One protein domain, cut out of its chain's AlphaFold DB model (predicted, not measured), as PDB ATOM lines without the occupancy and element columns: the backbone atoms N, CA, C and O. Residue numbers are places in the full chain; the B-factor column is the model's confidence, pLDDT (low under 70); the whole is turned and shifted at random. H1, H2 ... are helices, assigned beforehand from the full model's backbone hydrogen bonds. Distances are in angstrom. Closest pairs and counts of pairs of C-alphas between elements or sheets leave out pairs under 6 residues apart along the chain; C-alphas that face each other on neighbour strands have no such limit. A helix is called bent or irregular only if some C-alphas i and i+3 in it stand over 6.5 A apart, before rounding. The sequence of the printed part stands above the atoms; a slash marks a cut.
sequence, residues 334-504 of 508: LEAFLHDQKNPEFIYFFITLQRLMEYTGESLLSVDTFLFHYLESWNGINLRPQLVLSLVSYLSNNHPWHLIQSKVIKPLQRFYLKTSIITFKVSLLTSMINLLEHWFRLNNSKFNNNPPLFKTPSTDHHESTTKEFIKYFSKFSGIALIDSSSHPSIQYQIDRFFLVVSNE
ATOM      1  N   LEU A 334     -24.942 -22.170  -6.636       89.38
ATOM      2  CA  LEU A 334     -24.377 -21.857  -7.950       89.38
ATOM      3  C   LEU A 334     -25.257 -22.399  -9.081       89.38
ATOM      4  O   LEU A 334     -25.493 -21.692 -10.055       89.38
ATOM      5  N   GLU A 335     -25.789 -23.613  -8.934       87.94
ATOM      6  CA  GLU A 335     -26.744 -24.193  -9.883       87.94
ATOM      7  C   GLU A 335     -28.051 -23.390  -9.922       87.94
ATOM      8  O   GLU A 335     -28.490 -22.978 -10.993       87.94
ATOM      9  N   ALA A 336     -28.627 -23.063  -8.760       85.50
ATOM     10  CA  ALA A 336     -29.819 -22.219  -8.683       85.50
ATOM     11  C   ALA A 336     -29.598 -20.838  -9.330       85.50
ATOM     12  O   ALA A 336     -30.480 -20.334 -10.027       85.50
ATOM     13  N   PHE A 337     -28.410 -20.252  -9.161       85.31
ATOM     14  CA  PHE A 337     -28.055 -18.982  -9.787       85.31
ATOM     15  C   PHE A 337     -28.025 -19.064 -11.322       85.31
ATOM     16  O   PHE A 337     -28.443 -18.114 -11.987       85.31
ATOM     17  N   LEU A 338     -27.590 -20.186 -11.909       85.06
ATOM     18  CA  LEU A 338     -27.628 -20.366 -13.367       85.06
ATOM     19  C   LEU A 338     -29.060 -20.284 -13.920       85.06
ATOM     20  O   LEU A 338     -29.244 -19.830 -15.051       85.06
ATOM     21  N   HIS A 339     -30.060 -20.666 -13.119       84.88
ATOM     22  CA  HIS A 339     -31.476 -20.613 -13.482       84.88
ATOM     23  C   HIS A 339     -32.149 -19.267 -13.166       84.88
ATOM     24  O   HIS A 339     -33.026 -18.848 -13.919       84.88
ATOM     25  N   ASP A 340     -31.739 -18.573 -12.097       83.19
ATOM     26  CA  ASP A 340     -32.349 -17.311 -11.653       83.19
ATOM     27  C   ASP A 340     -31.312 -16.213 -11.348       83.19
ATOM     28  O   ASP A 340     -31.080 -15.802 -10.210       83.19
ATOM     29  N   GLN A 341     -30.695 -15.677 -12.401       80.94
ATOM     30  CA  GLN A 341     -29.620 -14.680 -12.285       80.94
ATOM     31  C   GLN A 341     -30.063 -13.324 -11.702       80.94
ATOM     32  O   GLN A 341     -29.216 -12.479 -11.407       80.94
ATOM     33  N   LYS A 342     -31.375 -13.073 -11.583       79.19
ATOM     34  CA  LYS A 342     -31.923 -11.785 -11.127       79.19
ATOM     35  C   LYS A 342     -32.190 -11.746  -9.627       79.19
ATOM     36  O   LYS A 342     -32.444 -10.662  -9.102       79.19
ATOM     37  N   ASN A 343     -32.144 -12.885  -8.942       75.56
ATOM     38  CA  ASN A 343     -32.433 -12.929  -7.520       75.56
ATOM     39  C   ASN A 343     -31.334 -12.193  -6.714       75.56
ATOM     40  O   ASN A 343     -30.158 -12.573  -6.769       75.56
ATOM     41  N   PRO A 344     -31.691 -11.137  -5.952       72.50
ATOM     42  CA  PRO A 344     -30.731 -10.338  -5.195       72.50
ATOM     43  C   PRO A 344     -30.052 -11.116  -4.059       72.50
ATOM     44  O   PRO A 344     -28.950 -10.740  -3.658       72.50
ATOM     45  N   GLU A 345     -30.643 -12.216  -3.572       71.88
ATOM     46  CA  GLU A 345     -30.016 -13.096  -2.573       71.88
ATOM     47  C   GLU A 345     -28.673 -13.650  -3.073       71.88
ATOM     48  O   GLU A 345     -27.744 -13.838  -2.285       71.88
ATOM     49  N   PHE A 346     -28.514 -13.831  -4.389       75.94
ATOM     50  CA  PHE A 346     -27.262 -14.332  -4.945       75.94
ATOM     51  C   PHE A 346     -26.106 -13.342  -4.806       75.94
ATOM     52  O   PHE A 346     -24.962 -13.767  -4.684       75.94
ATOM     53  N   ILE A 347     -26.372 -12.032  -4.747       73.94
ATOM     54  CA  ILE A 347     -25.318 -11.039  -4.494       73.94
ATOM     55  C   ILE A 347     -24.685 -11.296  -3.124       73.94
ATOM     56  O   ILE A 347     -23.459 -11.317  -3.007       73.94
ATOM     57  N   TYR A 348     -25.513 -11.538  -2.105       74.25
ATOM     58  CA  TYR A 348     -25.044 -11.874  -0.764       74.25
ATOM     59  C   TYR A 348     -24.289 -13.202  -0.764       74.25
ATOM     60  O   TYR A 348     -23.170 -13.259  -0.262       74.25
ATOM     61  N   PHE A 349     -24.835 -14.226  -1.424       79.25
ATOM     62  CA  PHE A 349     -24.167 -15.517  -1.585       79.25
ATOM     63  C   PHE A 349     -22.761 -15.389  -2.195       79.25
ATOM     64  O   PHE A 349     -21.812 -15.952  -1.652       79.25
ATOM     65  N   PHE A 350     -22.595 -14.620  -3.277       80.12
ATOM     66  CA  PHE A 350     -21.294 -14.414  -3.921       80.12
ATOM     67  C   PHE A 350     -20.296 -13.684  -3.017       80.12
ATOM     68  O   PHE A 350     -19.123 -14.048  -2.990       80.12
ATOM     69  N   ILE A 351     -20.752 -12.695  -2.243       78.06
ATOM     70  CA  ILE A 351     -19.908 -12.002  -1.258       78.06
ATOM     71  C   ILE A 351     -19.460 -12.974  -0.157       78.06
ATOM     72  O   ILE A 351     -18.284 -12.993   0.209       78.06
ATOM     73  N   THR A 352     -20.368 -13.806   0.359       76.00
ATOM     74  CA  THR A 352     -20.050 -14.826   1.371       76.00
ATOM     75  C   THR A 352     -19.080 -15.872   0.824       76.00
ATOM     76  O   THR A 352     -18.126 -16.250   1.502       76.00
ATOM     77  N   LEU A 353     -19.283 -16.308  -0.419       83.88
ATOM     78  CA  LEU A 353     -18.417 -17.261  -1.102       83.88
ATOM     79  C   LEU A 353     -17.007 -16.697  -1.317       83.88
ATOM     80  O   LEU A 353     -16.031 -17.369  -0.995       83.88
ATOM     81  N   GLN A 354     -16.899 -15.449  -1.781       83.00
ATOM     82  CA  GLN A 354     -15.622 -14.748  -1.908       83.00
ATOM     83  C   GLN A 354     -14.880 -14.716  -0.566       83.00
ATOM     84  O   GLN A 354     -13.714 -15.092  -0.496       83.00
ATOM     85  N   ARG A 355     -15.562 -14.325   0.517       75.94
ATOM     86  CA  ARG A 355     -14.967 -14.276   1.862       75.94
ATOM     87  C   ARG A 355     -14.510 -15.644   2.350       75.94
ATOM     88  O   ARG A 355     -13.477 -15.743   3.007       75.94
ATOM     89  N   LEU A 356     -15.266 -16.696   2.041       80.00
ATOM     90  CA  LEU A 356     -14.883 -18.066   2.365       80.00
ATOM     91  C   LEU A 356     -13.582 -18.456   1.648       80.00
ATOM     92  O   LEU A 356     -12.685 -19.005   2.284       80.00
ATOM     93  N   MET A 357     -13.453 -18.144   0.357       83.00
ATOM     94  CA  MET A 357     -12.247 -18.434  -0.431       83.00
ATOM     95  C   MET A 357     -11.054 -17.568   0.002       83.00
ATOM     96  O   MET A 357      -9.946 -18.075   0.134       83.00
ATOM     97  N   GLU A 358     -11.280 -16.294   0.333       78.75
ATOM     98  CA  GLU A 358     -10.276 -15.397   0.926       78.75
ATOM     99  C   GLU A 358      -9.752 -15.922   2.267       78.75
ATOM    100  O   GLU A 358      -8.547 -15.911   2.511       78.75
ATOM    101  N   TYR A 359     -10.658 -16.377   3.134       76.62
ATOM    102  CA  TYR A 359     -10.321 -16.878   4.463       76.62
ATOM    103  C   TYR A 359      -9.569 -18.206   4.407       76.62
ATOM    104  O   TYR A 359      -8.587 -18.397   5.121       76.62
ATOM    105  N   THR A 360     -10.054 -19.129   3.580       76.06
ATOM    106  CA  THR A 360      -9.447 -20.456   3.435       76.06
ATOM    107  C   THR A 360      -8.181 -20.408   2.591       76.06
ATOM    108  O   THR A 360      -7.319 -21.261   2.752       76.06
ATOM    109  N   GLY A 361      -8.040 -19.393   1.733       75.69
ATOM    110  CA  GLY A 361      -6.947 -19.300   0.776       75.69
ATOM    111  C   GLY A 361      -6.996 -20.411  -0.271       75.69
ATOM    112  O   GLY A 361      -5.965 -20.710  -0.864       75.69
ATOM    113  N   GLU A 362      -8.161 -21.031  -0.479       80.50
ATOM    114  CA  GLU A 362      -8.331 -22.240  -1.282       80.50
ATOM    115  C   GLU A 362      -9.460 -22.111  -2.304       80.50
ATOM    116  O   GLU A 362     -10.486 -21.459  -2.083       80.50
ATOM    117  N   SER A 363      -9.269 -22.796  -3.431       84.44
ATOM    118  CA  SER A 363     -10.272 -22.962  -4.478       84.44
ATOM    119  C   SER A 363     -11.311 -24.016  -4.092       84.44
ATOM    120  O   SER A 363     -10.960 -25.089  -3.595       84.44
ATOM    121  N   LEU A 364     -12.578 -23.779  -4.423       87.88
ATOM    122  CA  LEU A 364     -13.645 -24.774  -4.309       87.88
ATOM    123  C   LEU A 364     -13.945 -25.370  -5.688       87.88
ATOM    124  O   LEU A 364     -14.302 -24.640  -6.608       87.88
ATOM    125  N   LEU A 365     -13.909 -26.699  -5.822       87.12
ATOM    126  CA  LEU A 365     -14.148 -27.377  -7.108       87.12
ATOM    127  C   LEU A 365     -15.517 -27.035  -7.730       87.12
ATOM    128  O   LEU A 365     -15.660 -26.941  -8.950       87.12
ATOM    129  N   SER A 366     -16.533 -26.827  -6.891       89.62
ATOM    130  CA  SER A 366     -17.861 -26.392  -7.333       89.62
ATOM    131  C   SER A 366     -17.842 -24.994  -7.953       89.62
ATOM    132  O   SER A 366     -18.599 -24.731  -8.882       89.62
ATOM    133  N   VAL A 367     -16.964 -24.111  -7.466       92.44
ATOM    134  CA  VAL A 367     -16.761 -22.768  -8.023       92.44
ATOM    135  C   VAL A 367     -16.030 -22.854  -9.355       92.44
ATOM    136  O   VAL A 367     -16.471 -22.217 -10.305       92.44
ATOM    137  N   ASP A 368     -14.991 -23.685  -9.465       92.62
ATOM    138  CA  ASP A 368     -14.293 -23.906 -10.739       92.62
ATOM    139  C   ASP A 368     -15.261 -24.405 -11.822       92.62
ATOM    140  O   ASP A 368     -15.345 -23.835 -12.909       92.62
ATOM    141  N   THR A 369     -16.050 -25.434 -11.491       91.75
ATOM    142  CA  THR A 369     -17.041 -26.032 -12.400       91.75
ATOM    143  C   THR A 369     -18.081 -24.999 -12.826       91.75
ATOM    144  O   THR A 369     -18.395 -24.869 -14.009       91.75
ATOM    145  N   PHE A 370     -18.580 -24.211 -11.872       93.62
ATOM    146  CA  PHE A 370     -19.483 -23.107 -12.159       93.62
ATOM    147  C   PHE A 370     -18.854 -22.076 -13.101       93.62
ATOM    148  O   PHE A 370     -19.477 -21.723 -14.098       93.62
ATOM    149  N   LEU A 371     -17.630 -21.612 -12.831       93.69
ATOM    150  CA  LEU A 371     -16.948 -20.618 -13.662       93.69
ATOM    151  C   LEU A 371     -16.732 -21.132 -15.088       93.69
ATOM    152  O   LEU A 371     -16.932 -20.372 -16.036       93.69
ATOM    153  N   PHE A 372     -16.399 -22.417 -15.252       93.81
ATOM    154  CA  PHE A 372     -16.230 -23.039 -16.567       93.81
ATOM    155  C   PHE A 372     -17.507 -23.031 -17.411       93.81
ATOM    156  O   PHE A 372     -17.414 -22.912 -18.630       93.81
ATOM    157  N   HIS A 373     -18.682 -23.136 -16.790       91.19
ATOM    158  CA  HIS A 373     -19.966 -23.065 -17.491       91.19
ATOM    159  C   HIS A 373     -20.476 -21.628 -17.641       91.19
ATOM    160  O   HIS A 373     -20.962 -21.229 -18.701       91.19
ATOM    161  N   TYR A 374     -20.361 -20.830 -16.582       91.44
ATOM    162  CA  TYR A 374     -20.927 -19.491 -16.529       91.44
ATOM    163  C   TYR A 374     -20.206 -18.528 -17.470       91.44
ATOM    164  O   TYR A 374     -20.860 -17.814 -18.225       91.44
ATOM    165  N   LEU A 375     -18.868 -18.530 -17.496       92.38
ATOM    166  CA  LEU A 375     -18.105 -17.571 -18.303       92.38
ATOM    167  C   LEU A 375     -18.313 -17.745 -19.813       92.38
ATOM    168  O   LEU A 375     -18.178 -16.772 -20.551       92.38
ATOM    169  N   GLU A 376     -18.688 -18.940 -20.280       88.31
ATOM    170  CA  GLU A 376     -19.008 -19.179 -21.695       88.31
ATOM    171  C   GLU A 376     -20.281 -18.457 -22.149       88.31
ATOM    172  O   GLU A 376     -20.376 -18.052 -23.309       88.31
ATOM    173  N   SER A 377     -21.243 -18.297 -21.239       86.62
ATOM    174  CA  SER A 377     -22.551 -17.684 -21.501       86.62
ATOM    175  C   SER A 377     -22.706 -16.293 -20.886       86.62
ATOM    176  O   SER A 377     -23.693 -15.604 -21.155       86.62
ATOM    177  N   TRP A 378     -21.738 -15.857 -20.076       86.88
ATOM    178  CA  TRP A 378     -21.748 -14.534 -19.480       86.88
ATOM    179  C   TRP A 378     -21.781 -13.483 -20.597       86.88
ATOM    180  O   TRP A 378     -21.136 -13.615 -21.639       86.88
ATOM    181  N   ASN A 379     -22.527 -12.406 -20.376       77.12
ATOM    182  CA  ASN A 379     -22.623 -11.271 -21.293       77.12
ATOM    183  C   ASN A 379     -22.035  -9.982 -20.695       77.12
ATOM    184  O   ASN A 379     -22.105  -8.932 -21.328       77.12
ATOM    185  N   GLY A 380     -21.455 -10.050 -19.488       69.69
ATOM    186  CA  GLY A 380     -20.855  -8.907 -18.793       69.69
ATOM    187  C   GLY A 380     -21.865  -7.926 -18.181       69.69
ATOM    188  O   GLY A 380     -21.449  -6.933 -17.592       69.69
ATOM    189  N   ILE A 381     -23.170  -8.194 -18.314       67.50
ATOM    190  CA  ILE A 381     -24.264  -7.322 -17.854       67.50
ATOM    191  C   ILE A 381     -24.872  -7.853 -16.548       67.50
ATOM    192  O   ILE A 381     -25.268  -7.072 -15.683       67.50
ATOM    193  N   ASN A 382     -24.920  -9.180 -16.384       58.50
ATOM    194  CA  ASN A 382     -25.501  -9.826 -15.208       58.50
ATOM    195  C   ASN A 382     -24.435 -10.019 -14.113       58.50
ATOM    196  O   ASN A 382     -23.356 -10.555 -14.384       58.50
ATOM    197  N   LEU A 383     -24.780  -9.593 -12.887       57.84
ATOM    198  CA  LEU A 383     -23.921  -9.424 -11.701       57.84
ATOM    199  C   LEU A 383     -22.870  -8.311 -11.805       57.84
ATOM    200  O   LEU A 383     -22.323  -8.032 -12.867       57.84
ATOM    201  N   ARG A 384     -22.541  -7.708 -10.650       70.94
ATOM    202  CA  ARG A 384     -21.396  -6.795 -10.505       70.94
ATOM    203  C   ARG A 384     -20.139  -7.534 -10.977       70.94
ATOM    204  O   ARG A 384     -19.740  -8.482 -10.296       70.94
ATOM    205  N   PRO A 385     -19.505  -7.144 -12.098       80.25
ATOM    206  CA  PRO A 385     -18.423  -7.929 -12.689       80.25
ATOM    207  C   PRO A 385     -17.240  -8.173 -11.749       80.25
ATOM    208  O   PRO A 385     -16.525  -9.159 -11.883       80.25
ATOM    209  N   GLN A 386     -17.082  -7.310 -10.748       81.88
ATOM    210  CA  GLN A 386     -16.091  -7.433  -9.688       81.88
ATOM    211  C   GLN A 386     -16.228  -8.738  -8.887       81.88
ATOM    212  O   GLN A 386     -15.212  -9.314  -8.513       81.88
ATOM    213  N   LEU A 387     -17.450  -9.228  -8.646       82.88
ATOM    214  CA  LEU A 387     -17.676 -10.462  -7.880       82.88
ATOM    215  C   LEU A 387     -17.215 -11.694  -8.663       82.88
ATOM    216  O   LEU A 387     -16.526 -12.554  -8.123       82.88
ATOM    217  N   VAL A 388     -17.534 -11.750  -9.958       88.88
ATOM    218  CA  VAL A 388     -17.121 -12.855 -10.836       88.88
ATOM    219  C   VAL A 388     -15.602 -12.863 -11.005       88.88
ATOM    220  O   VAL A 388     -14.970 -13.906 -10.859       88.88
ATOM    221  N   LEU A 389     -15.001 -11.696 -11.255       91.81
ATOM    222  CA  LEU A 389     -13.547 -11.555 -11.371       91.81
ATOM    223  C   LEU A 389     -12.825 -11.882 -10.051       91.81
ATOM    224  O   LEU A 389     -11.724 -12.430 -10.067       91.81
ATOM    225  N   SER A 390     -13.449 -11.603  -8.904       89.94
ATOM    226  CA  SER A 390     -12.919 -12.035  -7.611       89.94
ATOM    227  C   SER A 390     -12.870 -13.561  -7.507       89.94
ATOM    228  O   SER A 390     -11.809 -14.103  -7.218       89.94
ATOM    229  N   LEU A 391     -13.950 -14.273  -7.855       91.62
ATOM    230  CA  LEU A 391     -13.942 -15.743  -7.859       91.62
ATOM    231  C   LEU A 391     -12.886 -16.325  -8.805       91.62
ATOM    232  O   LEU A 391     -12.210 -17.288  -8.451       91.62
ATOM    233  N   VAL A 392     -12.700 -15.717  -9.983       94.25
ATOM    234  CA  VAL A 392     -11.638 -16.106 -10.929       94.25
ATOM    235  C   VAL A 392     -10.253 -16.008 -10.291       94.25
ATOM    236  O   VAL A 392      -9.397 -16.821 -10.617       94.25
ATOM    237  N   SER A 393     -10.031 -15.075  -9.360       94.31
ATOM    238  CA  SER A 393      -8.740 -14.903  -8.673       94.31
ATOM    239  C   SER A 393      -8.371 -16.083  -7.761       94.31
ATOM    240  O   SER A 393      -7.222 -16.189  -7.346       94.31
ATOM    241  N   TYR A 394      -9.325 -16.969  -7.463       91.25
ATOM    242  CA  TYR A 394      -9.152 -18.155  -6.619       91.25
ATOM    243  C   TYR A 394      -9.397 -19.465  -7.382       91.25
ATOM    244  O   TYR A 394      -9.670 -20.496  -6.768       91.25
ATOM    245  N   LEU A 395      -9.357 -19.438  -8.719       92.06
ATOM    246  CA  LEU A 395      -9.498 -20.646  -9.530       92.06
ATOM    247  C   LEU A 395      -8.338 -21.608  -9.241       92.06
ATOM    248  O   LEU A 395      -7.180 -21.195  -9.170       92.06
ATOM    249  N   SER A 396      -8.629 -22.902  -9.138       88.75
ATOM    250  CA  SER A 396      -7.596 -23.912  -8.906       88.75
ATOM    251  C   SER A 396      -6.629 -24.066 -10.092       88.75
ATOM    252  O   SER A 396      -7.062 -24.117 -11.244       88.75
ATOM    253  N   ASN A 397      -5.327 -24.249  -9.830       85.50
ATOM    254  CA  ASN A 397      -4.339 -24.668 -10.844       85.50
ATOM    255  C   ASN A 397      -4.246 -26.197 -11.016       85.50
ATOM    256  O   ASN A 397      -3.351 -26.679 -11.706       85.50
ATOM    257  N   ASN A 398      -5.167 -26.959 -10.413       85.00
ATOM    258  CA  ASN A 398      -5.290 -28.410 -10.610       85.00
ATOM    259  C   ASN A 398      -5.843 -28.794 -11.992       85.00
ATOM    260  O   ASN A 398      -5.788 -29.954 -12.398       85.00
ATOM    261  N   HIS A 399      -6.427 -27.836 -12.711       88.44
ATOM    262  CA  HIS A 399      -6.994 -28.085 -14.030       88.44
ATOM    263  C   HIS A 399      -5.917 -27.956 -15.106       88.44
ATOM    264  O   HIS A 399      -5.092 -27.045 -15.036       88.44
ATOM    265  N   PRO A 400      -5.932 -28.807 -16.142       91.25
ATOM    266  CA  PRO A 400      -4.964 -28.700 -17.219       91.25
ATOM    267  C   PRO A 400      -5.150 -27.385 -17.987       91.25
ATOM    268  O   PRO A 400      -6.279 -26.950 -18.244       91.25
ATOM    269  N   TRP A 401      -4.039 -26.781 -18.422       93.62
ATOM    270  CA  TRP A 401      -4.033 -25.480 -19.101       93.62
ATOM    271  C   TRP A 401      -5.063 -25.347 -20.226       93.62
ATOM    272  O   TRP A 401      -5.751 -24.336 -20.302       93.62
ATOM    273  N   HIS A 402      -5.222 -26.359 -21.085       94.12
ATOM    274  CA  HIS A 402      -6.165 -26.293 -22.208       94.12
ATOM    275  C   HIS A 402      -7.620 -26.067 -21.753       94.12
ATOM    276  O   HIS A 402      -8.394 -25.401 -22.451       94.12
ATOM    277  N   LEU A 403      -7.994 -26.580 -20.575       94.25
ATOM    278  CA  LEU A 403      -9.320 -26.396 -19.994       94.25
ATOM    279  C   LEU A 403      -9.475 -24.973 -19.454       94.25
ATOM    280  O   LEU A 403     -10.398 -24.270 -19.861       94.25
ATOM    281  N   ILE A 404      -8.526 -24.503 -18.636       94.56
ATOM    282  CA  ILE A 404      -8.517 -23.124 -18.117       94.56
ATOM    283  C   ILE A 404      -8.509 -22.118 -19.276       94.56
ATOM    284  O   ILE A 404      -9.288 -21.162 -19.303       94.56
ATOM    285  N   GLN A 405      -7.677 -22.360 -20.287       95.62
ATOM    286  CA  GLN A 405      -7.558 -21.502 -21.452       95.62
ATOM    287  C   GLN A 405      -8.879 -21.404 -22.221       95.62
ATOM    288  O   GLN A 405      -9.303 -20.307 -22.588       95.62
ATOM    289  N   SER A 406      -9.525 -22.541 -22.494       95.75
ATOM    290  CA  SER A 406     -10.755 -22.581 -23.292       95.75
ATOM    291  C   SER A 406     -11.979 -22.067 -22.537       95.75
ATOM    292  O   SER A 406     -12.759 -21.322 -23.128       95.75
ATOM    293  N   LYS A 407     -12.118 -22.417 -21.253       95.94
ATOM    294  CA  LYS A 407     -13.313 -22.152 -20.440       95.94
ATOM    295  C   LYS A 407     -13.263 -20.861 -19.625       95.94
ATOM    296  O   LYS A 407     -14.313 -20.333 -19.284       95.94
ATOM    297  N   VAL A 408     -12.077 -20.328 -19.327       95.06
ATOM    298  CA  VAL A 408     -11.921 -19.120 -18.491       95.06
ATOM    299  C   VAL A 408     -11.219 -18.012 -19.261       95.06
ATOM    300  O   VAL A 408     -11.784 -16.942 -19.481       95.06
ATOM    301  N   ILE A 409     -10.001 -18.270 -19.736       95.94
ATOM    302  CA  ILE A 409      -9.133 -17.223 -20.285       95.94
ATOM    303  C   ILE A 409      -9.675 -16.658 -21.599       95.94
ATOM    304  O   ILE A 409      -9.768 -15.441 -21.746       95.94
ATOM    305  N   LYS A 410     -10.073 -17.512 -22.551       95.00
ATOM    306  CA  LYS A 410     -10.639 -17.066 -23.835       95.00
ATOM    307  C   LYS A 410     -11.933 -16.256 -23.655       95.00
ATOM    308  O   LYS A 410     -12.042 -15.206 -24.291       95.00
ATOM    309  N   PRO A 411     -12.904 -16.673 -22.817       94.81
ATOM    310  CA  PRO A 411     -14.052 -15.831 -22.489       94.81
ATOM    311  C   PRO A 411     -13.664 -14.465 -21.917       94.81
ATOM    312  O   PRO A 411     -14.108 -13.444 -22.441       94.81
ATOM    313  N   LEU A 412     -12.776 -14.417 -20.919       94.50
ATOM    314  CA  LEU A 412     -12.316 -13.155 -20.324       94.50
ATOM    315  C   LEU A 412     -11.595 -12.258 -21.342       94.50
ATOM    316  O   LEU A 412     -11.859 -11.059 -21.403       94.50
ATOM    317  N   GLN A 413     -10.760 -12.830 -22.212       94.88
ATOM    318  CA  GLN A 413     -10.117 -12.101 -23.307       94.88
ATOM    319  C   GLN A 413     -11.148 -11.473 -24.255       94.88
ATOM    320  O   GLN A 413     -11.017 -10.310 -24.634       94.88
ATOM    321  N   ARG A 414     -12.199 -12.219 -24.624       93.50
ATOM    322  CA  ARG A 414     -13.285 -11.692 -25.465       93.50
ATOM    323  C   ARG A 414     -13.984 -10.510 -24.799       93.50
ATOM    324  O   ARG A 414     -14.313  -9.553 -25.492       93.50
ATOM    325  N   PHE A 415     -14.194 -10.554 -23.483       90.75
ATOM    326  CA  PHE A 415     -14.753  -9.422 -22.743       90.75
ATOM    327  C   PHE A 415     -13.834  -8.215 -22.725       90.75
ATOM    328  O   PHE A 415     -14.299  -7.103 -22.969       90.75
ATOM    329  N   TYR A 416     -12.546  -8.441 -22.468       93.62
ATOM    330  CA  TYR A 416     -11.546  -7.386 -22.471       93.62
ATOM    331  C   TYR A 416     -11.555  -6.623 -23.799       93.62
ATOM    332  O   TYR A 416     -11.645  -5.404 -23.795       93.62
ATOM    333  N   LEU A 417     -11.536  -7.336 -24.927       93.44
ATOM    334  CA  LEU A 417     -11.482  -6.716 -26.256       93.44
ATOM    335  C   LEU A 417     -12.802  -6.051 -26.675       93.44
ATOM    336  O   LEU A 417     -12.800  -5.124 -27.476       93.44
ATOM    337  N   LYS A 418     -13.947  -6.524 -26.170       91.38
ATOM    338  CA  LYS A 418     -15.261  -5.962 -26.530       91.38
ATOM    339  C   LYS A 418     -15.633  -4.718 -25.730       91.38
ATOM    340  O   LYS A 418     -16.430  -3.913 -26.203       91.38
ATOM    341  N   THR A 419     -15.141  -4.589 -24.501       88.94
ATOM    342  CA  THR A 419     -15.512  -3.474 -23.626       88.94
ATOM    343  C   THR A 419     -14.654  -2.241 -23.892       88.94
ATOM    344  O   THR A 419     -13.444  -2.336 -24.076       88.94
ATOM    345  N   SER A 420     -15.256  -1.055 -23.859       88.25
ATOM    346  CA  SER A 420     -14.526   0.221 -23.862       88.25
ATOM    347  C   SER A 420     -14.205   0.722 -22.446       88.25
ATOM    348  O   SER A 420     -13.483   1.702 -22.275       88.25
ATOM    349  N   ILE A 421     -14.721   0.053 -21.409       91.25
ATOM    350  CA  ILE A 421     -14.637   0.516 -20.022       91.25
ATOM    351  C   ILE A 421     -13.266   0.160 -19.428       91.25
ATOM    352  O   ILE A 421     -13.008  -0.986 -19.053       91.25
ATOM    353  N   ILE A 422     -12.400   1.167 -19.276       91.88
ATOM    354  CA  ILE A 422     -11.043   0.999 -18.728       91.88
ATOM    355  C   ILE A 422     -11.051   0.400 -17.316       91.88
ATOM    356  O   ILE A 422     -10.253  -0.485 -17.023       91.88
ATOM    357  N   THR A 423     -11.966   0.815 -16.437       90.44
ATOM    358  CA  THR A 423     -12.030   0.301 -15.054       90.44
ATOM    359  C   THR A 423     -12.320  -1.200 -14.996       90.44
ATOM    360  O   THR A 423     -11.776  -1.908 -14.144       90.44
ATOM    361  N   PHE A 424     -13.125  -1.710 -15.931       90.56
ATOM    362  CA  PHE A 424     -13.354  -3.141 -16.096       90.56
ATOM    363  C   PHE A 424     -12.097  -3.843 -16.622       90.56
ATOM    364  O   PHE A 424     -11.688  -4.844 -16.039       90.56
ATOM    365  N   LYS A 425     -11.444  -3.298 -17.662       94.56
ATOM    366  CA  LYS A 425     -10.178  -3.839 -18.196       94.56
ATOM    367  C   LYS A 425      -9.108  -3.957 -17.105       94.56
ATOM    368  O   LYS A 425      -8.470  -4.999 -16.991       94.56
ATOM    369  N   VAL A 426      -8.964  -2.928 -16.268       94.31
ATOM    370  CA  VAL A 426      -8.052  -2.930 -15.111       94.31
ATOM    371  C   VAL A 426      -8.441  -4.020 -14.117       94.31
ATOM    372  O   VAL A 426      -7.590  -4.803 -13.722       94.31
ATOM    373  N   SER A 427      -9.722  -4.118 -13.752       92.62
ATOM    374  CA  SER A 427     -10.207  -5.127 -12.798       92.62
ATOM    375  C   SER A 427      -9.982  -6.558 -13.299       92.62
ATOM    376  O   SER A 427      -9.632  -7.439 -12.518       92.62
ATOM    377  N   LEU A 428     -10.135  -6.783 -14.606       95.19
ATOM    378  CA  LEU A 428      -9.863  -8.067 -15.243       95.19
ATOM    379  C   LEU A 428      -8.372  -8.412 -15.157       95.19
ATOM    380  O   LEU A 428      -8.035  -9.495 -14.685       95.19
ATOM    381  N   LEU A 429      -7.474  -7.493 -15.525       96.75
ATOM    382  CA  LEU A 429      -6.031  -7.722 -15.388       96.75
ATOM    383  C   LEU A 429      -5.634  -7.963 -13.928       96.75
ATOM    384  O   LEU A 429      -4.913  -8.917 -13.650       96.75
ATOM    385  N   THR A 430      -6.174  -7.182 -12.989       95.94
ATOM    386  CA  THR A 430      -5.969  -7.395 -11.551       95.94
ATOM    387  C   THR A 430      -6.381  -8.803 -11.130       95.94
ATOM    388  O   THR A 430      -5.631  -9.456 -10.411       95.94
ATOM    389  N   SER A 431      -7.531  -9.305 -11.594       95.56
ATOM    390  CA  SER A 431      -7.974 -10.667 -11.257       95.56
ATOM    391  C   SER A 431      -7.058 -11.755 -11.813       95.56
ATOM    392  O   SER A 431      -6.787 -12.739 -11.135       95.56
ATOM    393  N   MET A 432      -6.518 -11.557 -13.017       96.12
ATOM    394  CA  MET A 432      -5.564 -12.483 -13.629       96.12
ATOM    395  C   MET A 432      -4.214 -12.484 -12.898       96.12
ATOM    396  O   MET A 432      -3.599 -13.535 -12.747       96.12
ATOM    397  N   ILE A 433      -3.765 -11.327 -12.408       96.25
ATOM    398  CA  ILE A 433      -2.549 -11.214 -11.589       96.25
ATOM    399  C   ILE A 433      -2.762 -11.880 -10.231       96.25
ATOM    400  O   ILE A 433      -1.932 -12.676  -9.803       96.25
ATOM    401  N   ASN A 434      -3.891 -11.605  -9.576       94.38
ATOM    402  CA  ASN A 434      -4.228 -12.212  -8.292       94.38
ATOM    403  C   ASN A 434      -4.381 -13.740  -8.408       94.38
ATOM    404  O   ASN A 434      -3.994 -14.452  -7.487       94.38
ATOM    405  N   LEU A 435      -4.887 -14.242  -9.541       94.81
ATOM    406  CA  LEU A 435      -4.920 -15.673  -9.848       94.81
ATOM    407  C   LEU A 435      -3.511 -16.281  -9.878       94.81
ATOM    408  O   LEU A 435      -3.273 -17.320  -9.266       94.81
ATOM    409  N   LEU A 436      -2.559 -15.617 -10.540       94.50
ATOM    410  CA  LEU A 436      -1.169 -16.073 -10.563       94.50
ATOM    411  C   LEU A 436      -0.531 -16.038  -9.167       94.50
ATOM    412  O   LEU A 436       0.093 -17.014  -8.755       94.50
ATOM    413  N   GLU A 437      -0.722 -14.949  -8.419       92.00
ATOM    414  CA  GLU A 437      -0.257 -14.842  -7.029       92.00
ATOM    415  C   GLU A 437      -0.847 -15.960  -6.154       92.00
ATOM    416  O   GLU A 437      -0.147 -16.531  -5.316       92.00
ATOM    417  N   HIS A 438      -2.124 -16.300  -6.349       89.44
ATOM    418  CA  HIS A 438      -2.776 -17.407  -5.658       89.44
ATOM    419  C   HIS A 438      -2.117 -18.750  -5.998       89.44
ATOM    420  O   HIS A 438      -1.793 -19.513  -5.088       89.44
ATOM    421  N   TRP A 439      -1.829 -19.022  -7.272       90.94
ATOM    422  CA  TRP A 439      -1.137 -20.248  -7.686       90.94
ATOM    423  C   TRP A 439       0.278 -20.356  -7.123       90.94
ATOM    424  O   TRP A 439       0.661 -21.425  -6.646       90.94
ATOM    425  N   PHE A 440       1.034 -19.258  -7.099       89.12
ATOM    426  CA  PHE A 440       2.352 -19.240  -6.467       89.12
ATOM    427  C   PHE A 440       2.278 -19.521  -4.965       89.12
ATOM    428  O   PHE A 440       3.072 -20.308  -4.448       89.12
ATOM    429  N   ARG A 441       1.283 -18.966  -4.260       85.06
ATOM    430  CA  ARG A 441       1.055 -19.273  -2.837       85.06
ATOM    431  C   ARG A 441       0.737 -20.746  -2.596       85.06
ATOM    432  O   ARG A 441       1.234 -21.302  -1.623       85.06
ATOM    433  N   LEU A 442      -0.066 -21.367  -3.461       79.75
ATOM    434  CA  LEU A 442      -0.391 -22.792  -3.349       79.75
ATOM    435  C   LEU A 442       0.829 -23.688  -3.602       79.75
ATOM    436  O   LEU A 442       0.980 -24.708  -2.932       79.75
ATOM    437  N   ASN A 443       1.709 -23.298  -4.530       75.75
ATOM    438  CA  ASN A 443       2.891 -24.082  -4.897       75.75
ATOM    439  C   ASN A 443       4.061 -23.906  -3.909       75.75
ATOM    440  O   ASN A 443       4.887 -24.809  -3.763       75.75
ATOM    441  N   ASN A 444       4.147 -22.772  -3.207       72.88
ATOM    442  CA  ASN A 444       5.212 -22.523  -2.239       72.88
ATOM    443  C   ASN A 444       4.974 -23.285  -0.919       72.88
ATOM    444  O   ASN A 444       4.341 -22.796   0.019       72.88
ATOM    445  N   SER A 445       5.581 -24.472  -0.810       57.03
ATOM    446  CA  SER A 445       5.559 -25.339   0.385       57.03
ATOM    447  C   SER A 445       6.009 -24.643   1.679       57.03
ATOM    448  O   SER A 445       5.593 -25.034   2.766       57.03
ATOM    449  N   LYS A 446       6.809 -23.572   1.577       51.16
ATOM    450  CA  LYS A 446       7.285 -22.764   2.713       51.16
ATOM    451  C   LYS A 446       6.183 -21.950   3.409       51.16
ATOM    452  O   LYS A 446       6.385 -21.542   4.549       51.16
ATOM    453  N   PHE A 447       5.042 -21.708   2.755       47.44
ATOM    454  CA  PHE A 447       3.935 -20.926   3.325       47.44
ATOM    455  C   PHE A 447       2.821 -21.781   3.945       47.44
ATOM    456  O   PHE A 447       2.090 -21.284   4.802       47.44
ATOM    457  N   ASN A 448       2.718 -23.065   3.591       51.81
ATOM    458  CA  ASN A 448       1.640 -23.939   4.058       51.81
ATOM    459  C   ASN A 448       2.130 -24.948   5.104       51.81
ATOM    460  O   ASN A 448       2.310 -26.131   4.830       51.81
ATOM    461  N   ASN A 449       2.263 -24.485   6.350       50.69
ATOM    462  CA  ASN A 449       2.404 -25.376   7.514       50.69
ATOM    463  C   ASN A 449       1.100 -26.130   7.849       50.69
ATOM    464  O   ASN A 449       1.109 -27.024   8.692       50.69
ATOM    465  N   ASN A 450      -0.016 -25.773   7.205       55.47
ATOM    466  CA  ASN A 450      -1.315 -26.404   7.394       55.47
ATOM    467  C   ASN A 450      -1.724 -27.162   6.121       55.47
ATOM    468  O   ASN A 450      -1.588 -26.614   5.026       55.47
ATOM    469  N   PRO A 451      -2.239 -28.399   6.240       59.66
ATOM    470  CA  PRO A 451      -2.784 -29.121   5.099       59.66
ATOM    471  C   PRO A 451      -4.021 -28.393   4.548       59.66
ATOM    472  O   PRO A 451      -4.780 -27.830   5.345       59.66
ATOM    473  N   PRO A 452      -4.258 -28.440   3.224       65.94
ATOM    474  CA  PRO A 452      -5.416 -27.796   2.625       65.94
ATOM    475  C   PRO A 452      -6.717 -28.354   3.215       65.94
ATOM    476  O   PRO A 452      -6.883 -29.567   3.396       65.94
ATOM    477  N   LEU A 453      -7.637 -27.449   3.536       66.50
ATOM    478  CA  LEU A 453      -8.946 -27.714   4.114       66.50
ATOM    479  C   LEU A 453      -9.811 -28.505   3.127       66.50
ATOM    480  O   LEU A 453     -10.438 -29.495   3.507       66.50
ATOM    481  N   PHE A 454      -9.804 -28.111   1.859       68.56
ATOM    482  CA  PHE A 454     -10.429 -28.794   0.742       68.56
ATOM    483  C   PHE A 454      -9.358 -29.606   0.022       68.56
ATOM    484  O   PHE A 454      -8.524 -29.082  -0.709       68.56
ATOM    485  N   LYS A 455      -9.378 -30.926   0.233       61.06
ATOM    486  CA  LYS A 455      -8.489 -31.851  -0.478       61.06
ATOM    487  C   LYS A 455      -8.732 -31.737  -1.980       61.06
ATOM    488  O   LYS A 455      -9.678 -32.331  -2.497       61.06
ATOM    489  N   THR A 456      -7.875 -31.014  -2.682       59.97
ATOM    490  CA  THR A 456      -7.777 -31.134  -4.129       59.97
ATOM    491  C   THR A 456      -6.894 -32.335  -4.456       59.97
ATOM    492  O   THR A 456      -5.867 -32.524  -3.796       59.97
ATOM    493  N   PRO A 457      -7.281 -33.186  -5.419       56.62
ATOM    494  CA  PRO A 457      -6.407 -34.257  -5.878       56.62
ATOM    495  C   PRO A 457      -5.098 -33.632  -6.367       56.62
ATOM    496  O   PRO A 457      -5.132 -32.732  -7.200       56.62
ATOM    497  N   SER A 458      -3.963 -34.072  -5.823       58.69
ATOM    498  CA  SER A 458      -2.647 -33.636  -6.291       58.69
ATOM    499  C   SER A 458      -2.498 -34.053  -7.749       58.69
ATOM    500  O   SER A 458      -2.554 -35.248  -8.049       58.69
ATOM    501  N   THR A 459      -2.344 -33.086  -8.647       61.00
ATOM    502  CA  THR A 459      -2.155 -33.357 -10.074       61.00
ATOM    503  C   THR A 459      -0.804 -32.825 -10.528       61.00
ATOM    504  O   THR A 459      -0.384 -31.746 -10.124       61.00
ATOM    505  N   ASP A 460      -0.138 -33.539 -11.433       65.88
ATOM    506  CA  ASP A 460       1.163 -33.144 -12.003       65.88
ATOM    507  C   ASP A 460       1.080 -31.893 -12.913       65.88
ATOM    508  O   ASP A 460       2.024 -31.539 -13.618       65.88
ATOM    509  N   HIS A 461      -0.068 -31.207 -12.950       73.56
ATOM    510  CA  HIS A 461      -0.366 -30.131 -13.895       73.56
ATOM    511  C   HIS A 461      -0.085 -28.722 -13.365       73.56
ATOM    512  O   HIS A 461      -0.104 -27.780 -14.161       73.56
ATOM    513  N   HIS A 462       0.193 -28.553 -12.068       81.44
ATOM    514  CA  HIS A 462       0.341 -27.236 -11.433       81.44
ATOM    515  C   HIS A 462       1.409 -26.359 -12.099       81.44
ATOM    516  O   HIS A 462       1.149 -25.215 -12.484       81.44
ATOM    517  N   GLU A 463       2.617 -26.901 -12.259       84.56
ATOM    518  CA  GLU A 463       3.762 -26.160 -12.787       84.56
ATOM    519  C   GLU A 463       3.583 -25.848 -14.278       84.56
ATOM    520  O   GLU A 463       3.751 -24.705 -14.709       84.56
ATOM    521  N   SER A 464       3.156 -26.846 -15.059       89.88
ATOM    522  CA  SER A 464       2.893 -26.696 -16.494       89.88
ATOM    523  C   SER A 464       1.813 -25.644 -16.765       89.88
ATOM    524  O   SER A 464       2.003 -24.764 -17.604       89.88
ATOM    525  N   THR A 465       0.713 -25.676 -16.010       91.81
ATOM    526  CA  THR A 465      -0.398 -24.724 -16.153       91.81
ATOM    527  C   THR A 465       0.023 -23.300 -15.811       91.81
ATOM    528  O   THR A 465      -0.305 -22.368 -16.546       91.81
ATOM    529  N   THR A 466       0.807 -23.134 -14.746       92.12
ATOM    530  CA  THR A 466       1.336 -21.827 -14.333       92.12
ATOM    531  C   THR A 466       2.269 -21.250 -15.405       92.12
ATOM    532  O   THR A 466       2.093 -20.107 -15.826       92.12
ATOM    533  N   LYS A 467       3.200 -22.059 -15.935       92.75
ATOM    534  CA  LYS A 467       4.123 -21.652 -17.013       92.75
ATOM    535  C   LYS A 467       3.385 -21.252 -18.292       92.75
ATOM    536  O   LYS A 467       3.704 -20.230 -18.900       92.75
ATOM    537  N   GLU A 468       2.382 -22.023 -18.706       95.38
ATOM    538  CA  GLU A 468       1.591 -21.700 -19.898       95.38
ATOM    539  C   GLU A 468       0.728 -20.443 -19.716       95.38
ATOM    540  O   GLU A 468       0.623 -19.632 -20.642       95.38
ATOM    541  N   PHE A 469       0.189 -20.210 -18.515       96.25
ATOM    542  CA  PHE A 469      -0.500 -18.960 -18.197       96.25
ATOM    543  C   PHE A 469       0.433 -17.752 -18.279       96.25
ATOM    544  O   PHE A 469       0.056 -16.748 -18.885       96.25
ATOM    545  N   ILE A 470       1.657 -17.847 -17.747       96.31
ATOM    546  CA  ILE A 470       2.650 -16.764 -17.825       96.31
ATOM    547  C   ILE A 470       2.972 -16.433 -19.288       96.31
ATOM    548  O   ILE A 470       2.924 -15.266 -19.689       96.31
ATOM    549  N   LYS A 471       3.225 -17.455 -20.120       96.25
ATOM    550  CA  LYS A 471       3.455 -17.282 -21.567       96.25
ATOM    551  C   LYS A 471       2.265 -16.620 -22.257       96.25
ATOM    552  O   LYS A 471       2.450 -15.749 -23.110       96.25
ATOM    553  N   TYR A 472       1.050 -17.042 -21.916       97.06
ATOM    554  CA  TYR A 472      -0.167 -16.452 -22.458       97.06
ATOM    555  C   TYR A 472      -0.308 -14.985 -22.048       97.06
ATOM    556  O   TYR A 472      -0.502 -14.135 -22.918       97.06
ATOM    557  N   PHE A 473      -0.193 -14.676 -20.753       96.69
ATOM    558  CA  PHE A 473      -0.398 -13.326 -20.244       96.69
ATOM    559  C   PHE A 473       0.665 -12.370 -20.788       96.69
ATOM    560  O   PHE A 473       0.314 -11.283 -21.220       96.69
ATOM    561  N   SER A 474       1.924 -12.805 -20.913       95.88
ATOM    562  CA  SER A 474       2.993 -12.030 -21.565       95.88
ATOM    563  C   SER A 474       2.628 -11.606 -22.999       95.88
ATOM    564  O   SER A 474       2.755 -10.435 -23.360       95.88
ATOM    565  N   LYS A 475       2.067 -12.519 -23.807       96.50
ATOM    566  CA  LYS A 475       1.556 -12.186 -25.151       96.50
ATOM    567  C   LYS A 475       0.330 -11.273 -25.089       96.50
ATOM    568  O   LYS A 475       0.207 -10.342 -25.883       96.50
ATOM    569  N   PHE A 476      -0.581 -11.541 -24.157       96.81
ATOM    570  CA  PHE A 476      -1.802 -10.762 -23.980       96.81
ATOM    571  C   PHE A 476      -1.520  -9.325 -23.520       96.81
ATOM    572  O   PHE A 476      -2.220  -8.423 -23.964       96.81
ATOM    573  N   SER A 477      -0.466  -9.084 -22.738       96.19
ATOM    574  CA  SER A 477      -0.023  -7.751 -22.315       96.19
ATOM    575  C   SER A 477       0.233  -6.818 -23.500       96.19
ATOM    576  O   SER A 477      -0.204  -5.670 -23.484       96.19
ATOM    577  N   GLY A 478       0.869  -7.313 -24.568       95.56
ATOM    578  CA  GLY A 478       1.072  -6.528 -25.790       95.56
ATOM    579  C   GLY A 478      -0.249  -6.138 -26.459       95.56
ATOM    580  O   GLY A 478      -0.444  -4.981 -26.827       95.56
ATOM    581  N   ILE A 479      -1.193  -7.082 -26.545       95.94
ATOM    582  CA  ILE A 479      -2.539  -6.832 -27.084       95.94
ATOM    583  C   ILE A 479      -3.283  -5.814 -26.211       95.94
ATOM    584  O   ILE A 479      -3.879  -4.879 -26.734       95.94
ATOM    585  N   ALA A 480      -3.218  -5.973 -24.890       95.56
ATOM    586  CA  ALA A 480      -3.861  -5.102 -23.916       95.56
ATOM    587  C   ALA A 480      -3.352  -3.655 -24.006       95.56
ATOM    588  O   ALA A 480      -4.152  -2.722 -23.946       95.56
ATOM    589  N   LEU A 481      -2.044  -3.449 -24.194       96.50
ATOM    590  CA  LEU A 481      -1.471  -2.114 -24.395       96.50
ATOM    591  C   LEU A 481      -1.947  -1.480 -25.701       96.50
ATOM    592  O   LEU A 481      -2.383  -0.335 -25.683       96.50
ATOM    593  N   ILE A 482      -1.925  -2.223 -26.811       96.12
ATOM    594  CA  ILE A 482      -2.381  -1.715 -28.116       96.12
ATOM    595  C   ILE A 482      -3.867  -1.332 -28.054       96.12
ATOM    596  O   ILE A 482      -4.237  -0.223 -28.428       96.12
ATOM    597  N   ASP A 483      -4.709  -2.225 -27.537       95.88
ATOM    598  CA  ASP A 483      -6.163  -2.051 -27.462       95.88
ATOM    599  C   ASP A 483      -6.598  -0.941 -26.485       95.88
ATOM    600  O   ASP A 483      -7.677  -0.364 -26.615       95.88
ATOM    601  N   SER A 484      -5.763  -0.617 -25.497       93.50
ATOM    602  CA  SER A 484      -6.016   0.467 -24.541       93.50
ATOM    603  C   SER A 484      -5.252   1.756 -24.849       93.50
ATOM    604  O   SER A 484      -5.234   2.651 -24.004       93.50
ATOM    605  N   SER A 485      -4.622   1.865 -26.025       94.75
ATOM    606  CA  SER A 485      -3.775   3.006 -26.404       94.75
ATOM    607  C   SER A 485      -2.725   3.344 -25.334       94.75
ATOM    608  O   SER A 485      -2.499   4.510 -25.015       94.75
ATOM    609  N   SER A 486      -2.120   2.311 -24.741       92.19
ATOM    610  CA  SER A 486      -1.129   2.410 -23.664       92.19
ATOM    611  C   SER A 486      -1.626   3.176 -22.433       92.19
ATOM    612  O   SER A 486      -0.892   3.957 -21.831       92.19
ATOM    613  N   HIS A 487      -2.886   2.962 -22.037       96.88
ATOM    614  CA  HIS A 487      -3.452   3.612 -20.857       96.88
ATOM    615  C   HIS A 487      -2.596   3.337 -19.595       96.88
ATOM    616  O   HIS A 487      -2.355   2.164 -19.280       96.88
ATOM    617  N   PRO A 488      -2.215   4.356 -18.795       96.94
ATOM    618  CA  PRO A 488      -1.288   4.188 -17.667       96.94
ATOM    619  C   PRO A 488      -1.719   3.133 -16.643       96.94
ATOM    620  O   PRO A 488      -0.906   2.355 -16.156       96.94
ATOM    621  N   SER A 489      -3.017   3.045 -16.336       95.81
ATOM    622  CA  SER A 489      -3.528   2.022 -15.408       95.81
ATOM    623  C   SER A 489      -3.421   0.593 -15.947       95.81
ATOM    624  O   SER A 489      -3.326  -0.334 -15.151       95.81
ATOM    625  N   ILE A 490      -3.455   0.401 -17.270       97.31
ATOM    626  CA  ILE A 490      -3.262  -0.914 -17.897       97.31
ATOM    627  C   ILE A 490      -1.778  -1.269 -17.879       97.31
ATOM    628  O   ILE A 490      -1.431  -2.370 -17.457       97.31
ATOM    629  N   GLN A 491      -0.920  -0.312 -18.241       96.75
ATOM    630  CA  GLN A 491       0.531  -0.455 -18.144       96.75
ATOM    631  C   GLN A 491       0.963  -0.829 -16.722       96.75
ATOM    632  O   GLN A 491       1.652  -1.823 -16.544       96.75
ATOM    633  N   TYR A 492       0.446  -0.137 -15.704       97.50
ATOM    634  CA  TYR A 492       0.731  -0.453 -14.304       97.50
ATOM    635  C   TYR A 492       0.379  -1.900 -13.919       97.50
ATOM    636  O   TYR A 492       1.150  -2.553 -13.217       97.50
ATOM    637  N   GLN A 493      -0.768  -2.430 -14.365       97.25
ATOM    638  CA  GLN A 493      -1.115  -3.829 -14.077       97.25
ATOM    639  C   GLN A 493      -0.172  -4.801 -14.797       97.25
ATOM    640  O   GLN A 493       0.223  -5.811 -14.225       97.25
ATOM    641  N   ILE A 494       0.230  -4.493 -16.029       97.56
ATOM    642  CA  ILE A 494       1.192  -5.307 -16.781       97.56
ATOM    643  C   ILE A 494       2.569  -5.296 -16.104       97.56
ATOM    644  O   ILE A 494       3.173  -6.353 -15.933       97.56
ATOM    645  N   ASP A 495       3.034  -4.138 -15.644       96.12
ATOM    646  CA  ASP A 495       4.291  -4.023 -14.902       96.12
ATOM    647  C   ASP A 495       4.219  -4.805 -13.583       96.12
ATOM    648  O   ASP A 495       5.138  -5.553 -13.243       96.12
ATOM    649  N   ARG A 496       3.084  -4.721 -12.870       96.75
ATOM    650  CA  ARG A 496       2.826  -5.525 -11.665       96.75
ATOM    651  C   ARG A 496       2.876  -7.023 -11.962       96.75
ATOM    652  O   ARG A 496       3.436  -7.768 -11.164       96.75
ATOM    653  N   PHE A 497       2.315  -7.474 -13.082       96.94
ATOM    654  CA  PHE A 497       2.400  -8.876 -13.493       96.94
ATOM    655  C   PHE A 497       3.859  -9.331 -13.632       96.94
ATOM    656  O   PHE A 497       4.238 -10.350 -13.056       96.94
ATOM    657  N   PHE A 498       4.690  -8.570 -14.349       96.06
ATOM    658  CA  PHE A 498       6.097  -8.931 -14.530       96.06
ATOM    659  C   PHE A 498       6.885  -8.882 -13.222       96.06
ATOM    660  O   PHE A 498       7.742  -9.735 -13.008       96.06
ATOM    661  N   LEU A 499       6.545  -7.960 -12.315       94.12
ATOM    662  CA  LEU A 499       7.105  -7.938 -10.967       94.12
ATOM    663  C   LEU A 499       6.777  -9.229 -10.201       94.12
ATOM    664  O   LEU A 499       7.676  -9.850  -9.635       94.12
ATOM    665  N   VAL A 500       5.510  -9.661 -10.221       92.94
ATOM    666  CA  VAL A 500       5.060 -10.910  -9.579       92.94
ATOM    667  C   VAL A 500       5.803 -12.122 -10.145       92.94
ATOM    668  O   VAL A 500       6.288 -12.937  -9.370       92.94
ATOM    669  N   VAL A 501       5.958 -12.215 -11.470       93.56
ATOM    670  CA  VAL A 501       6.724 -13.299 -12.114       93.56
ATOM    671  C   VAL A 501       8.206 -13.245 -11.728       93.56
ATOM    672  O   VAL A 501       8.792 -14.276 -11.424       93.56
ATOM    673  N   SER A 502       8.817 -12.055 -11.700       90.50
ATOM    674  CA  SER A 502      10.246 -11.900 -11.392       90.50
ATOM    675  C   SER A 502      10.618 -12.271  -9.955       90.50
ATOM    676  O   SER A 502      11.742 -12.703  -9.707       90.50
ATOM    677  N   ASN A 503       9.676 -12.130  -9.017       87.44
ATOM    678  CA  ASN A 503       9.878 -12.494  -7.615       87.44
ATOM    679  C   ASN A 503       9.870 -14.014  -7.379       87.44
ATOM    680  O   ASN A 503      10.340 -14.461  -6.336       87.44
ATOM    681  N   GLU A 504       9.363 -14.803  -8.328       84.06
ATOM    682  CA  GLU A 504       9.266 -16.262  -8.239       84.06
ATOM    683  C   GLU A 504      10.232 -16.893  -9.254       84.06
ATOM    684  O   GLU A 504       9.835 -17.381 -10.316       84.06
TER     685      GLU A 504
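What this domain is: This is residues 334 to 504 of the 508 residues of an uncharacterized protein of Tieghemostelium lacteum (UniProt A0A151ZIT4). Eight helices lie in two rows, loosely one over the other: H2, H4, H6 and H8 in one, H1, H3, H5 and H7 in the other. H5 to H8 form an up-and-down bundle, each running against the one before; H4 packs on H6, H3 on H5, and H1 and H2 lie at the far side, while residues 445 to 451 stick out. The printed part has 171 residues, is all helix with no named strand, and is compact, with a radius of gyration of the C-alphas of 15.9 A and spans of 44 by 42 by 26 A.

Where its parts are: H6, residues 422 to 443, measures 31.9 A from C-alpha 422 at (-11.043, 0.999, -18.728). H7 is residues 462 to 483, 30.6 A, with a kink of 29 degrees near residue 475. H5, residues 401 to 418, is only just irregular, C-alphas 407 and 410 being 6.7 A apart. H8 is residues 488 to 502, ending at C-alpha 502 (10.246, -11.900, -11.392). H4 is residues 385 to 392, H3 365 to 377, H2 345 to 360 and H1 334 to 339.

How they stand to each other: The hub, H6, touches H8 the same way at 9 degrees, a shallow tilt, C-alphas 433 and 497 being closest at 5.8 A. H6 touches H4, closest C-alphas 431 and 389, 5.6 A. The hairpin H6 and H7 only just touches, with 3 pairs of C-alphas within 8 A. H3 touches H5 with residues 371 to 376 alone, closest C-alphas 372 and 407, 4.9 A. H2 and H6 are apart. Every O i to N i+4 pair is within hydrogen-bond range in H2, H4, H6 and H8; in H1 1 of 2, H3 7 of 9, H5 11 of 14 and H7 16 of 18.

The domain as a whole: C-alphas 451 and 485, the two farthest apart, are 45.0 A apart. The printed part has no cut. H6 to H7 is a long link. pLDDT is under 70 at residues 380 to 383 and 445 to 460.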